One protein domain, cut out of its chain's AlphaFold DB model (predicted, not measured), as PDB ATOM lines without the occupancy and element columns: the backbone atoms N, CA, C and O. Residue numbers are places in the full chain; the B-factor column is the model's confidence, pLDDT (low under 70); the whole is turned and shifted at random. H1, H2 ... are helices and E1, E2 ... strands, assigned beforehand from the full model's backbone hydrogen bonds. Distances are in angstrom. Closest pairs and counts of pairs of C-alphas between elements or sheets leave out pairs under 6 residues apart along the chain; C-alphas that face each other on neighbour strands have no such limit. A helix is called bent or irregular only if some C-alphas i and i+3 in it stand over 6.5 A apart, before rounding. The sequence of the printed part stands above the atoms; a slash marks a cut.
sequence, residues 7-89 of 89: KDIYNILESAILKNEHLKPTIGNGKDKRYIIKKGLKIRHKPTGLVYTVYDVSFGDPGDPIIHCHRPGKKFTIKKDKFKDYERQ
ATOM      1  N   LYS A   7     200.212 276.195 200.831       54.72
ATOM      2  CA  LYS A   7     200.512 275.100 201.775       54.72
ATOM      3  C   LYS A   7     199.317 274.697 202.646       54.72
ATOM      4  O   LYS A   7     199.139 273.511 202.910       54.72
ATOM      5  N   ASP A   8     198.493 275.654 203.063       49.91
ATOM      6  CA  ASP A   8     197.301 275.387 203.873       49.91
ATOM      7  C   ASP A   8     196.224 274.696 203.034       49.91
ATOM      8  O   ASP A   8     195.598 273.751 203.502       49.91
ATOM      9  N   ILE A   9     196.081 275.079 201.760       52.22
ATOM     10  CA  ILE A   9     195.200 274.390 200.802       52.22
ATOM     11  C   ILE A   9     195.659 272.938 200.598       52.22
ATOM     12  O   ILE A   9     194.831 272.030 200.617       52.22
ATOM     13  N   TYR A  10     196.969 272.698 200.470       48.31
ATOM     14  CA  TYR A  10     197.529 271.345 200.369       48.31
ATOM     15  C   TYR A  10     197.270 270.502 201.620       48.31
ATOM     16  O   TYR A  10     196.857 269.354 201.489       48.31
ATOM     17  N   ASN A  11     197.444 271.068 202.818       50.97
ATOM     18  CA  ASN A  11     197.150 270.374 204.073       50.97
ATOM     19  C   ASN A  11     195.652 270.068 204.225       50.97
ATOM     20  O   ASN A  11     195.288 268.997 204.709       50.97
ATOM     21  N   ILE A  12     194.774 270.979 203.795       49.62
ATOM     22  CA  ILE A  12     193.316 270.789 203.829       49.62
ATOM     23  C   ILE A  12     192.886 269.716 202.818       49.62
ATOM     24  O   ILE A  12     192.081 268.849 203.159       49.62
ATOM     25  N   LEU A  13     193.459 269.711 201.610       44.50
ATOM     26  CA  LEU A  13     193.205 268.685 200.595       44.50
ATOM     27  C   LEU A  13     193.779 267.318 200.994       44.50
ATOM     28  O   LEU A  13     193.073 266.321 200.852       44.50
ATOM     29  N   GLU A  14     194.989 267.243 201.565       47.47
ATOM     30  CA  GLU A  14     195.517 266.001 202.154       47.47
ATOM     31  C   GLU A  14     194.581 265.488 203.253       47.47
ATOM     32  O   GLU A  14     194.205 264.320 203.255       47.47
ATOM     33  N   SER A  15     194.130 266.359 204.154       46.50
ATOM     34  CA  SER A  15     193.280 265.960 205.283       46.50
ATOM     35  C   SER A  15     191.878 265.502 204.856       46.50
ATOM     36  O   SER A  15     191.295 264.629 205.502       46.50
ATOM     37  N   ALA A  16     191.330 266.075 203.779       40.34
ATOM     38  CA  ALA A  16     189.990 265.770 203.281       40.34
ATOM     39  C   ALA A  16     189.955 264.558 202.331       40.34
ATOM     40  O   ALA A  16     189.030 263.751 202.411       40.34
ATOM     41  N   ILE A  17     190.972 264.377 201.480       46.25
ATOM     42  CA  ILE A  17     191.050 263.249 200.531       46.25
ATOM     43  C   ILE A  17     191.387 261.935 201.261       46.25
ATOM     44  O   ILE A  17     190.923 260.862 200.878       46.25
ATOM     45  N   LEU A  18     192.143 261.995 202.360       47.28
ATOM     46  CA  LEU A  18     192.655 260.805 203.049       47.28
ATOM     47  C   LEU A  18     191.673 260.112 204.009       47.28
ATOM     48  O   LEU A  18     191.994 259.026 204.491       47.28
ATOM     49  N   LYS A  19     190.502 260.699 204.292       43.78
ATOM     50  CA  LYS A  19     189.538 260.149 205.264       43.78
ATOM     51  C   LYS A  19     188.554 259.119 204.699       43.78
ATOM     52  O   LYS A  19     187.917 258.440 205.491       43.78
ATOM     53  N   ASN A  20     188.421 258.994 203.376       43.97
ATOM     54  CA  ASN A  20     187.383 258.145 202.765       43.97
ATOM     55  C   ASN A  20     187.854 257.240 201.619       43.97
ATOM     56  O   ASN A  20     187.073 256.434 201.116       43.97
ATOM     57  N   GLU A  21     189.115 257.322 201.201       51.38
ATOM     58  CA  GLU A  21     189.626 256.450 200.146       51.38
ATOM     59  C   GLU A  21     190.331 255.218 200.719       51.38
ATOM     60  O   GLU A  21     190.935 255.247 201.793       51.38
ATOM     61  N   HIS A  22     190.242 254.107 199.983       60.50
ATOM     62  CA  HIS A  22     191.029 252.895 200.217       60.50
ATOM     63  C   HIS A  22     192.493 253.230 200.511       60.50
ATOM     64  O   HIS A  22     193.002 254.245 200.033       60.50
ATOM     65  N   LEU A  23     193.193 252.366 201.249       68.38
ATOM     66  CA  LEU A  23     194.598 252.571 201.571       68.38
ATOM     67  C   LEU A  23     195.449 252.691 200.288       68.38
ATOM     68  O   LEU A  23     195.893 251.700 199.711       68.38
ATOM     69  N   LYS A  24     195.680 253.921 199.820       67.69
ATOM     70  CA  LYS A  24     196.523 254.191 198.654       67.69
ATOM     71  C   LYS A  24     197.993 254.160 199.090       67.69
ATOM     72  O   LYS A  24     198.361 254.873 200.026       67.69
ATOM     73  N   PRO A  25     198.856 253.363 198.437       65.62
ATOM     74  CA  PRO A  25     200.288 253.325 198.740       65.62
ATOM     75  C   PRO A  25     201.015 254.583 198.257       65.62
ATOM     76  O   PRO A  25     202.016 254.997 198.849       65.62
ATOM     77  N   THR A  26     200.486 255.221 197.211       70.38
ATOM     78  CA  THR A  26     201.086 256.385 196.560       70.38
ATOM     79  C   THR A  26     200.052 257.439 196.195       70.38
ATOM     80  O   THR A  26     198.906 257.098 195.910       70.38
ATOM     81  N   ILE A  27     200.488 258.696 196.130       69.38
ATOM     82  CA  ILE A  27     199.756 259.810 195.508       69.38
ATOM     83  C   ILE A  27     200.530 260.325 194.296       69.38
ATOM     84  O   ILE A  27     201.750 260.180 194.245       69.38
ATOM     85  N   GLY A  28     199.830 260.957 193.356       61.16
ATOM     86  CA  GLY A  28     200.428 261.509 192.136       61.16
ATOM     87  C   GLY A  28     200.574 260.490 191.002       61.16
ATOM     88  O   GLY A  28     200.358 259.292 191.186       61.16
ATOM     89  N   ASN A  29     200.943 260.992 189.821       64.12
ATOM     90  CA  ASN A  29     201.083 260.228 188.579       64.12
ATOM     91  C   ASN A  29     202.502 260.387 188.005       64.12
ATOM     92  O   ASN A  29     203.130 261.431 188.162       64.12
ATOM     93  N   GLY A  30     203.005 259.363 187.309       66.25
ATOM     94  CA  GLY A  30     204.286 259.435 186.594       66.25
ATOM     95  C   GLY A  30     205.489 259.714 187.504       66.25
ATOM     96  O   GLY A  30     205.697 259.015 188.495       66.25
ATOM     97  N   LYS A  31     206.289 260.730 187.155       58.69
ATOM     98  CA  LYS A  31     207.513 261.118 187.883       58.69
ATOM     99  C   LYS A  31     207.239 261.769 189.248       58.69
ATOM    100  O   LYS A  31     208.129 261.783 190.089       58.69
ATOM    101  N   ASP A  32     206.009 262.226 189.495       59.56
ATOM    102  CA  ASP A  32     205.591 262.864 190.752       59.56
ATOM    103  C   ASP A  32     204.934 261.890 191.740       59.56
ATOM    104  O   ASP A  32     204.317 262.300 192.727       59.56
ATOM    105  N   LYS A  33     205.043 260.580 191.488       65.69
ATOM    106  CA  LYS A  33     204.492 259.546 192.365       65.69
ATOM    107  C   LYS A  33     205.224 259.554 193.711       65.69
ATOM    108  O   LYS A  33     206.408 259.236 193.795       65.69
ATOM    109  N   ARG A  34     204.508 259.887 194.787       63.53
ATOM    110  CA  ARG A  34     205.037 259.942 196.158       63.53
ATOM    111  C   ARG A  34     204.450 258.836 197.016       63.53
ATOM    112  O   ARG A  34     203.238 258.625 197.019       63.53
ATOM    113  N   TYR A  35     205.299 258.172 197.796       67.62
ATOM    114  CA  TYR A  35     204.867 257.188 198.785       67.62
ATOM    115  C   TYR A  35     204.278 257.875 200.011       67.62
ATOM    116  O   TYR A  35     204.938 258.661 200.692       67.62
ATOM    117  N   ILE A  36     203.018 257.552 200.286       73.12
ATOM    118  CA  ILE A  36     202.272 258.115 201.412       73.12
ATOM    119  C   ILE A  36     202.122 257.128 202.564       73.12
ATOM    120  O   ILE A  36     201.676 257.524 203.638       73.12
ATOM    121  N   ILE A  37     202.469 255.856 202.361       75.44
ATOM    122  CA  ILE A  37     202.551 254.863 203.431       75.44
ATOM    123  C   ILE A  37     203.996 254.825 203.910       75.44
ATOM    124  O   ILE A  37     204.907 254.531 203.141       75.44
ATOM    125  N   LYS A  38     204.196 255.172 205.180       76.19
ATOM    126  CA  LYS A  38     205.507 255.262 205.822       76.19
ATOM    127  C   LYS A  38     205.509 254.433 207.100       76.19
ATOM    128  O   LYS A  38     204.458 254.208 207.705       76.19
ATOM    129  N   LYS A  39     206.700 254.017 207.530       81.69
ATOM    130  CA  LYS A  39     206.919 253.424 208.853       81.69
ATOM    131  C   LYS A  39     206.309 254.322 209.939       81.69
ATOM    132  O   LYS A  39     206.503 255.532 209.922       81.69
ATOM    133  N   GLY A  40     205.571 253.720 210.865       82.44
ATOM    134  CA  GLY A  40     204.849 254.400 211.940       82.44
ATOM    135  C   GLY A  40     203.408 254.795 211.600       82.44
ATOM    136  O   GLY A  40     202.668 255.156 212.514       82.44
ATOM    137  N   LEU A  41     202.971 254.693 210.336       86.38
ATOM    138  CA  LEU A  41     201.578 254.961 209.973       86.38
ATOM    139  C   LEU A  41     200.649 253.949 210.654       86.38
ATOM    140  O   LEU A  41     200.880 252.739 210.587       86.38
ATOM    141  N   LYS A  42     199.576 254.445 211.272       88.50
ATOM    142  CA  LYS A  42     198.497 253.607 211.793       88.50
ATOM    143  C   LYS A  42     197.442 253.404 210.716       88.50
ATOM    144  O   LYS A  42     196.986 254.356 210.086       88.50
ATOM    145  N   ILE A  43     197.069 252.151 210.510       89.06
ATOM    146  CA  ILE A  43     196.021 251.760 209.573       89.06
ATOM    147  C   ILE A  43     194.974 250.933 210.307       89.06
ATOM    148  O   ILE A  43     195.302 250.156 211.207       89.06
ATOM    149  N   ARG A  44     193.716 251.085 209.915       89.56
ATOM    150  CA  ARG A  44     192.587 250.349 210.479       89.56
ATOM    151  C   ARG A  44     192.035 249.386 209.444       89.56
ATOM    152  O   ARG A  44     191.852 249.766 208.296       89.56
ATOM    153  N   HIS A  45     191.744 248.156 209.849       89.31
ATOM    154  CA  HIS A  45     191.022 247.194 209.020       89.31
ATOM    155  C   HIS A  45     189.517 247.399 209.185       89.31
ATOM    156  O   HIS A  45     188.974 247.085 210.248       89.31
ATOM    157  N   LYS A  46     188.857 247.909 208.141       87.12
ATOM    158  CA  LYS A  46     187.441 248.305 208.140       87.12
ATOM    159  C   LYS A  46     186.506 247.208 208.666       87.12
ATOM    160  O   LYS A  46     185.710 247.522 209.545       87.12
ATOM    161  N   PRO A  47     186.627 245.927 208.251       87.50
ATOM    162  CA  PRO A  47     185.723 244.872 208.717       87.50
ATOM    163  C   PRO A  47     185.842 244.552 210.211       87.50
ATOM    164  O   PRO A  47     184.872 244.130 210.826       87.50
ATOM    165  N   THR A  48     187.031 244.707 210.801       89.44
ATOM    166  CA  THR A  48     187.289 244.268 212.192       89.44
ATOM    167  C   THR A  48     187.467 245.415 213.184       89.44
ATOM    168  O   THR A  48     187.578 245.170 214.379       89.44
ATOM    169  N   GLY A  49     187.625 246.651 212.704       86.94
ATOM    170  CA  GLY A  49     188.006 247.808 213.522       86.94
ATOM    171  C   GLY A  49     189.431 247.757 214.097       86.94
ATOM    172  O   GLY A  49     189.854 248.696 214.768       86.94
ATOM    173  N   LEU A  50     190.192 246.685 213.844       88.31
ATOM    174  CA  LEU A  50     191.536 246.509 214.387       88.31
ATOM    175  C   LEU A  50     192.534 247.488 213.777       88.31
ATOM    176  O   LEU A  50     192.529 247.739 212.572       88.31
ATOM    177  N   VAL A  51     193.420 247.984 214.637       89.56
ATOM    178  CA  VAL A  51     194.444 248.969 214.301       89.56
ATOM    179  C   VAL A  51     195.809 248.307 214.266       89.56
ATOM    180  O   VAL A  51     196.170 247.532 215.157       89.56
ATOM    181  N   TYR A  52     196.578 248.660 213.248       90.50
ATOM    182  CA  TYR A  52     197.895 248.115 212.981       90.50
ATOM    183  C   TYR A  52     198.889 249.232 212.709       90.50
ATOM    184  O   TYR A  52     198.528 250.275 212.167       90.50
ATOM    185  N   THR A  53     200.148 249.001 213.075       91.50
ATOM    186  CA  THR A  53     201.233 249.945 212.805       91.50
ATOM    187  C   THR A  53     202.084 249.417 211.663       91.50
ATOM    188  O   THR A  53     202.622 248.309 211.744       91.50
ATOM    189  N   VAL A  54     202.209 250.208 210.602       89.75
ATOM    190  CA  VAL A  54     203.101 249.920 209.479       89.75
ATOM    191  C   VAL A  54     204.538 250.040 209.964       89.75
ATOM    192  O   VAL A  54     204.903 251.048 210.568       89.75
ATOM    193  N   TYR A  55     205.372 249.042 209.696       88.44
ATOM    194  CA  TYR A  55     206.803 249.133 209.992       88.44
ATOM    195  C   TYR A  55     207.682 249.137 208.746       88.44
ATOM    196  O   TYR A  55     208.781 249.684 208.816       88.44
ATOM    197  N   ASP A  56     207.199 248.582 207.634       84.69
ATOM    198  CA  ASP A  56     207.913 248.562 206.361       84.69
ATOM    199  C   ASP A  56     206.942 248.482 205.170       84.69
ATOM    200  O   ASP A  56     205.794 248.047 205.313       84.69
ATOM    201  N   VAL A  57     207.397 248.919 203.997       82.94
ATOM    202  CA  VAL A  57     206.694 248.758 202.720       82.94
ATOM    203  C   VAL A  57     207.696 248.230 201.706       82.94
ATOM    204  O   VAL A  57     208.629 248.934 201.331       82.94
ATOM    205  N   SER A  58     207.474 247.007 201.237       82.88
ATOM    206  CA  SER A  58     208.297 246.383 200.206       82.88
ATOM    207  C   SER A  58     207.539 246.320 198.884       82.88
ATOM    208  O   SER A  58     206.311 246.358 198.855       82.88
ATOM    209  N   PHE A  59     208.261 246.162 197.781       76.69
ATOM    210  CA  PHE A  59     207.676 245.879 196.472       76.69
ATOM    211  C   PHE A  59     208.000 244.429 196.149       76.69
ATOM    212  O   PHE A  59     209.171 244.073 196.044       76.69
ATOM    213  N   GLY A  60     206.977 243.577 196.094       68.12
ATOM    214  CA  GLY A  60     207.152 242.228 195.560       68.12
ATOM    215  C   GLY A  60     207.319 242.298 194.046       68.12
ATOM    216  O   GLY A  60     206.896 243.274 193.444       68.12
ATOM    217  N   ASP A  61     207.902 241.282 193.422       58.81
ATOM    218  CA  ASP A  61     207.903 241.101 191.964       58.81
ATOM    219  C   ASP A  61     206.483 240.650 191.543       58.81
ATOM    220  O   ASP A  61     206.023 239.643 192.095       58.81
ATOM    221  N   PRO A  62     205.696 241.404 190.731       58.59
ATOM    222  CA  PRO A  62     206.073 242.318 189.637       58.59
ATOM    223  C   PRO A  62     205.902 243.828 189.932       58.59
ATOM    224  O   PRO A  62     205.288 244.577 189.174       58.59
ATOM    225  N   GLY A  63     206.439 244.313 191.049       67.44
ATOM    226  CA  GLY A  63     206.363 245.711 191.496       67.44
ATOM    227  C   GLY A  63     205.145 246.047 192.363       67.44
ATOM    228  O   GLY A  63     204.875 247.226 192.620       67.44
ATOM    229  N   ASP A  64     204.394 245.045 192.822       78.50
ATOM    230  CA  ASP A  64     203.218 245.274 193.655       78.50
ATOM    231  C   ASP A  64     203.606 245.593 195.110       78.50
ATOM    232  O   ASP A  64     204.382 244.856 195.730       78.50
ATOM    233  N   PRO A  65     203.062 246.676 195.697       79.12
ATOM    234  CA  PRO A  65     203.367 247.049 197.068       79.12
ATOM    235  C   PRO A  65     202.801 246.031 198.062       79.12
ATOM    236  O   PRO A  65     201.632 245.638 197.997       79.12
ATOM    237  N   ILE A  66     203.631 245.671 199.034       85.25
ATOM    238  CA  ILE A  66     203.312 244.839 200.188       85.25
ATOM    239  C   ILE A  66     203.605 245.669 201.433       85.25
ATOM    240  O   ILE A  66     204.711 246.176 201.618       85.25
ATOM    241  N   ILE A  67     202.605 245.819 202.296       87.19
ATOM    242  CA  ILE A  67     202.739 246.584 203.533       87.19
ATOM    243  C   ILE A  67     202.967 245.609 204.674       87.19
ATOM    244  O   ILE A  67     202.138 244.739 204.941       87.19
ATOM    245  N   HIS A  68     204.063 245.795 205.391       88.69
ATOM    246  CA  HIS A  68     204.381 245.019 206.573       88.69
ATOM    247  C   HIS A  68     203.904 245.756 207.817       88.69
ATOM    248  O   HIS A  68     204.302 246.893 208.094       88.69
ATOM    249  N   CYS A  69     203.033 245.102 208.575       92.38
ATOM    250  CA  CYS A  69     202.372 245.682 209.733       92.38
ATOM    251  C   CYS A  69     202.569 244.818 210.974       92.38
ATOM    252  O   CYS A  69     202.787 243.605 210.900       92.38
ATOM    253  N   HIS A  70     202.455 245.444 212.140       90.19
ATOM    254  CA  HIS A  70     202.422 244.729 213.404       90.19
ATOM    255  C   HIS A  70     201.309 245.228 214.328       90.19
ATOM    256  O   HIS A  70     200.848 246.371 214.261       90.19
ATOM    257  N   ARG A  71     200.914 244.326 215.221       85.69
ATOM    258  CA  ARG A  71     200.116 244.540 216.429       85.69
ATOM    259  C   ARG A  71     200.884 243.889 217.590       85.69
ATOM    260  O   ARG A  71     201.694 243.002 217.310       85.69
ATOM    261  N   PRO A  72     200.672 244.268 218.864       81.88
ATOM    262  CA  PRO A  72     201.271 243.539 219.982       81.88
ATOM    263  C   PRO A  72     201.144 242.016 219.813       81.88
ATOM    264  O   PRO A  72     200.043 241.493 219.650       81.88
ATOM    265  N   GLY A  73     202.289 241.329 219.753       76.06
ATOM    266  CA  GLY A  73     202.380 239.873 219.604       76.06
ATOM    267  C   GLY A  73     202.177 239.297 218.194       76.06
ATOM    268  O   GLY A  73     202.275 238.082 218.045       76.06
ATOM    269  N   LYS A  74     201.909 240.101 217.151       86.25
ATOM    270  CA  LYS A  74     201.714 239.594 215.776       86.25
ATOM    271  C   LYS A  74     202.307 240.508 214.705       86.25
ATOM    272  O   LYS A  74     202.050 241.710 214.680       86.25
ATOM    273  N   LYS A  75     203.034 239.905 213.762       89.81
ATOM    274  CA  LYS A  75     203.470 240.528 212.503       89.81
ATOM    275  C   LYS A  75     202.677 239.922 211.351       89.81
ATOM    276  O   LYS A  75     202.381 238.731 211.382       89.81
ATOM    277  N   PHE A  76     202.330 240.729 210.358       88.00
ATOM    278  CA  PHE A  76     201.629 240.262 209.164       88.00
ATOM    279  C   PHE A  76     201.883 241.194 207.978       88.00
ATOM    280  O   PHE A  76     202.365 242.319 208.128       88.00
ATOM    281  N   THR A  77     201.534 240.706 206.794       89.88
ATOM    282  CA  THR A  77     201.681 241.411 205.522       89.88
ATOM    283  C   THR A  77     200.327 241.662 204.894       89.88
ATOM    284  O   THR A  77     199.499 240.753 204.816       89.88
ATOM    285  N   ILE A  78     200.127 242.868 204.383       87.38
ATOM    286  CA  ILE A  78     198.964 243.236 203.587       87.38
ATOM    287  C   ILE A  78     199.425 243.334 202.140       87.38
ATOM    288  O   ILE A  78     200.317 244.119 201.816       87.38
ATOM    289  N   LYS A  79     198.824 242.521 201.277       86.56
ATOM    290  CA  LYS A  79     199.023 242.581 199.829       86.56
ATOM    291  C   LYS A  79     198.082 243.619 199.210       86.56
ATOM    292  O   LYS A  79     197.044 243.950 199.787       86.56
ATOM    293  N   LYS A  80     198.444 244.126 198.030       83.25
ATOM    294  CA  LYS A  80     197.719 245.176 197.293       83.25
ATOM    295  C   LYS A  80     196.217 244.908 197.132       83.25
ATOM    296  O   LYS A  80     195.415 245.826 197.286       83.25
ATOM    297  N   ASP A  81     195.826 243.665 196.866       83.38
ATOM    298  CA  ASP A  81     194.430 243.227 196.713       83.38
ATOM    299  C   ASP A  81     193.581 243.454 197.976       83.38
ATOM    300  O   ASP A  81     192.368 243.657 197.890       83.38
ATOM    301  N   LYS A  82     194.226 243.476 199.146       85.38
ATOM    302  CA  LYS A  82     193.590 243.704 200.447       85.38
ATOM    303  C   LYS A  82     193.554 245.166 200.865       85.38
ATOM    304  O   LYS A  82     192.877 245.481 201.831       85.38
ATOM    305  N   PHE A  83     194.212 246.088 200.159       85.62
ATOM    306  CA  PHE A  83     194.291 247.498 200.581       85.62
ATOM    307  C   PHE A  83     192.926 248.190 200.690       85.62
ATOM    308  O   PHE A  83     192.765 249.102 201.498       85.62
ATOM    309  N   LYS A  84     191.930 247.734 199.924       84.12
ATOM    310  CA  LYS A  84     190.544 248.224 200.001       84.12
ATOM    311  C   LYS A  84     189.895 248.019 201.376       84.12
ATOM    312  O   LYS A  84     189.056 248.825 201.779       84.12
ATOM    313  N   ASP A  85     190.330 246.990 202.101       87.69
ATOM    314  CA  ASP A  85     189.798 246.618 203.413       87.69
ATOM    315  C   ASP A  85     190.423 247.460 204.538       87.69
ATOM    316  O   ASP A  85     190.058 247.306 205.703       87.69
ATOM    317  N   TYR A  86     191.365 248.349 204.210       87.44
ATOM    318  CA  TYR A  86     192.080 249.180 205.170       87.44
ATOM    319  C   TYR A  86     191.906 250.668 204.868       87.44
ATOM    320  O   TYR A  86     191.720 251.091 203.724       87.44
ATOM    321  N   GLU A  87     191.994 251.470 205.920       84.81
ATOM    322  CA  GLU A  87     191.974 252.929 205.874       84.81
ATOM    323  C   GLU A  87     193.038 253.514 206.801       84.81
ATOM    324  O   GLU A  87     193.599 252.824 207.659       84.81
ATOM    325  N   ARG A  88     193.332 254.798 206.610       83.25
ATOM    326  CA  ARG A  88     194.207 255.553 207.508       83.25
ATOM    327  C   ARG A  88     193.435 255.909 208.770       83.25
ATOM    328  O   ARG A  88     192.258 256.248 208.685       83.25
ATOM    329  N   GLN A  89     194.110 255.831 209.912       76.56
ATOM    330  CA  GLN A  89     193.572 256.284 211.191       76.56
ATOM    331  C   GLN A  89     194.129 257.647 211.582       76.56
ATOM    332  O   GLN A  89     195.352 257.843 211.399       76.56
TER     333      GLN A  89
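This is residues 7 to 89 of the 89 residues of an uncharacterized protein of bacterium (UniProt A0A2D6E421). A single antiparallel sheet of five strands, strongly twisted and curled like part of a barrel, makes the body, with the short helix H2 beside its strands, between E4 and E5 along the chain. A long stretch, residues 18 to 41, with no named element, leads from the sheet to the helix H1, which sticks out from the body with its residues 7 to 17. The printed part has 83 residues, with two named helices and five named strands in the order H1, E1, E2, E3, E4, H2, E5; the sheet's order is E4, E3, E2, E1, E5, and the class is mixed, helices and strands. It is compact, with a radius of gyration of the C-alphas of 13.2 A and spans of 40 by 30 by 20 A.

In the sheet, E2 is residues 51 to 60, 23.6 A long from first to last C-alpha, and bends by 70 degrees at residue 55. E3 is residues 64 to 71, 23.0 A, and E4 is residues 74 to 79, 16.4 A. E1 is residues 42 to 45, 10.2 A, and E5 is residues 86 to 88, 7.1 A, with C-alpha 88 at (194.207, 255.553, 207.508). H2 is residues 80 to 85, 10.1 A, and irregular: C-alphas 81 and 84 are 7.1 A apart. H1 is residues 7 to 17, 15.2 A, from C-alpha 7 at (200.512, 275.100, 201.775) to C-alpha 17 at (191.050, 263.249, 200.531).

E1, E2, E3 and E4 form a meander, each strand the antiparallel neighbour of the one before, and each successive two are a hairpin. E2 pairs in a staggered way, with E1 over residues 51 to 53 and with E3 over residues 53 to 60. Between E2 and E3, N 58 and O 66 are 2.9 A apart, within hydrogen-bond range; between E1 and E2, N 52 and O 43 are 2.8 A apart. E3 and the edge strand E4 have N 78 and O 67 at 2.8 A. E1 and the other edge strand, E5, are antiparallel at 148 degrees, with N 44 and O 87 at 2.9 A. H2 is on the sheet but at the sheet's level, with a height of 2.3 A; its closest C-alphas to E3 are those of Lys 80 and Pro 65, 6.0 A apart. H1 is not on the sheet, and is apart from H2. In H1 every O i to N i+4 pair is within hydrogen-bond range; in H2 0 of 2 are, against 2 of 3 O i to N i+3 pairs.

The two C-alphas farthest apart, those of Ile 9 and Gly 73, are 40.0 A apart. The printed part has no cut and ends at residue 89, the chain's last. The link from H1 to E1 is long, with 24 residues; within it residues 26 to 27 pair antiparallel with residues 34 to 35. The other links are tight. The mean pLDDT of the printed part is 74.0, with residues 7 to 25, 27 to 35 and 60 to 63 under 70.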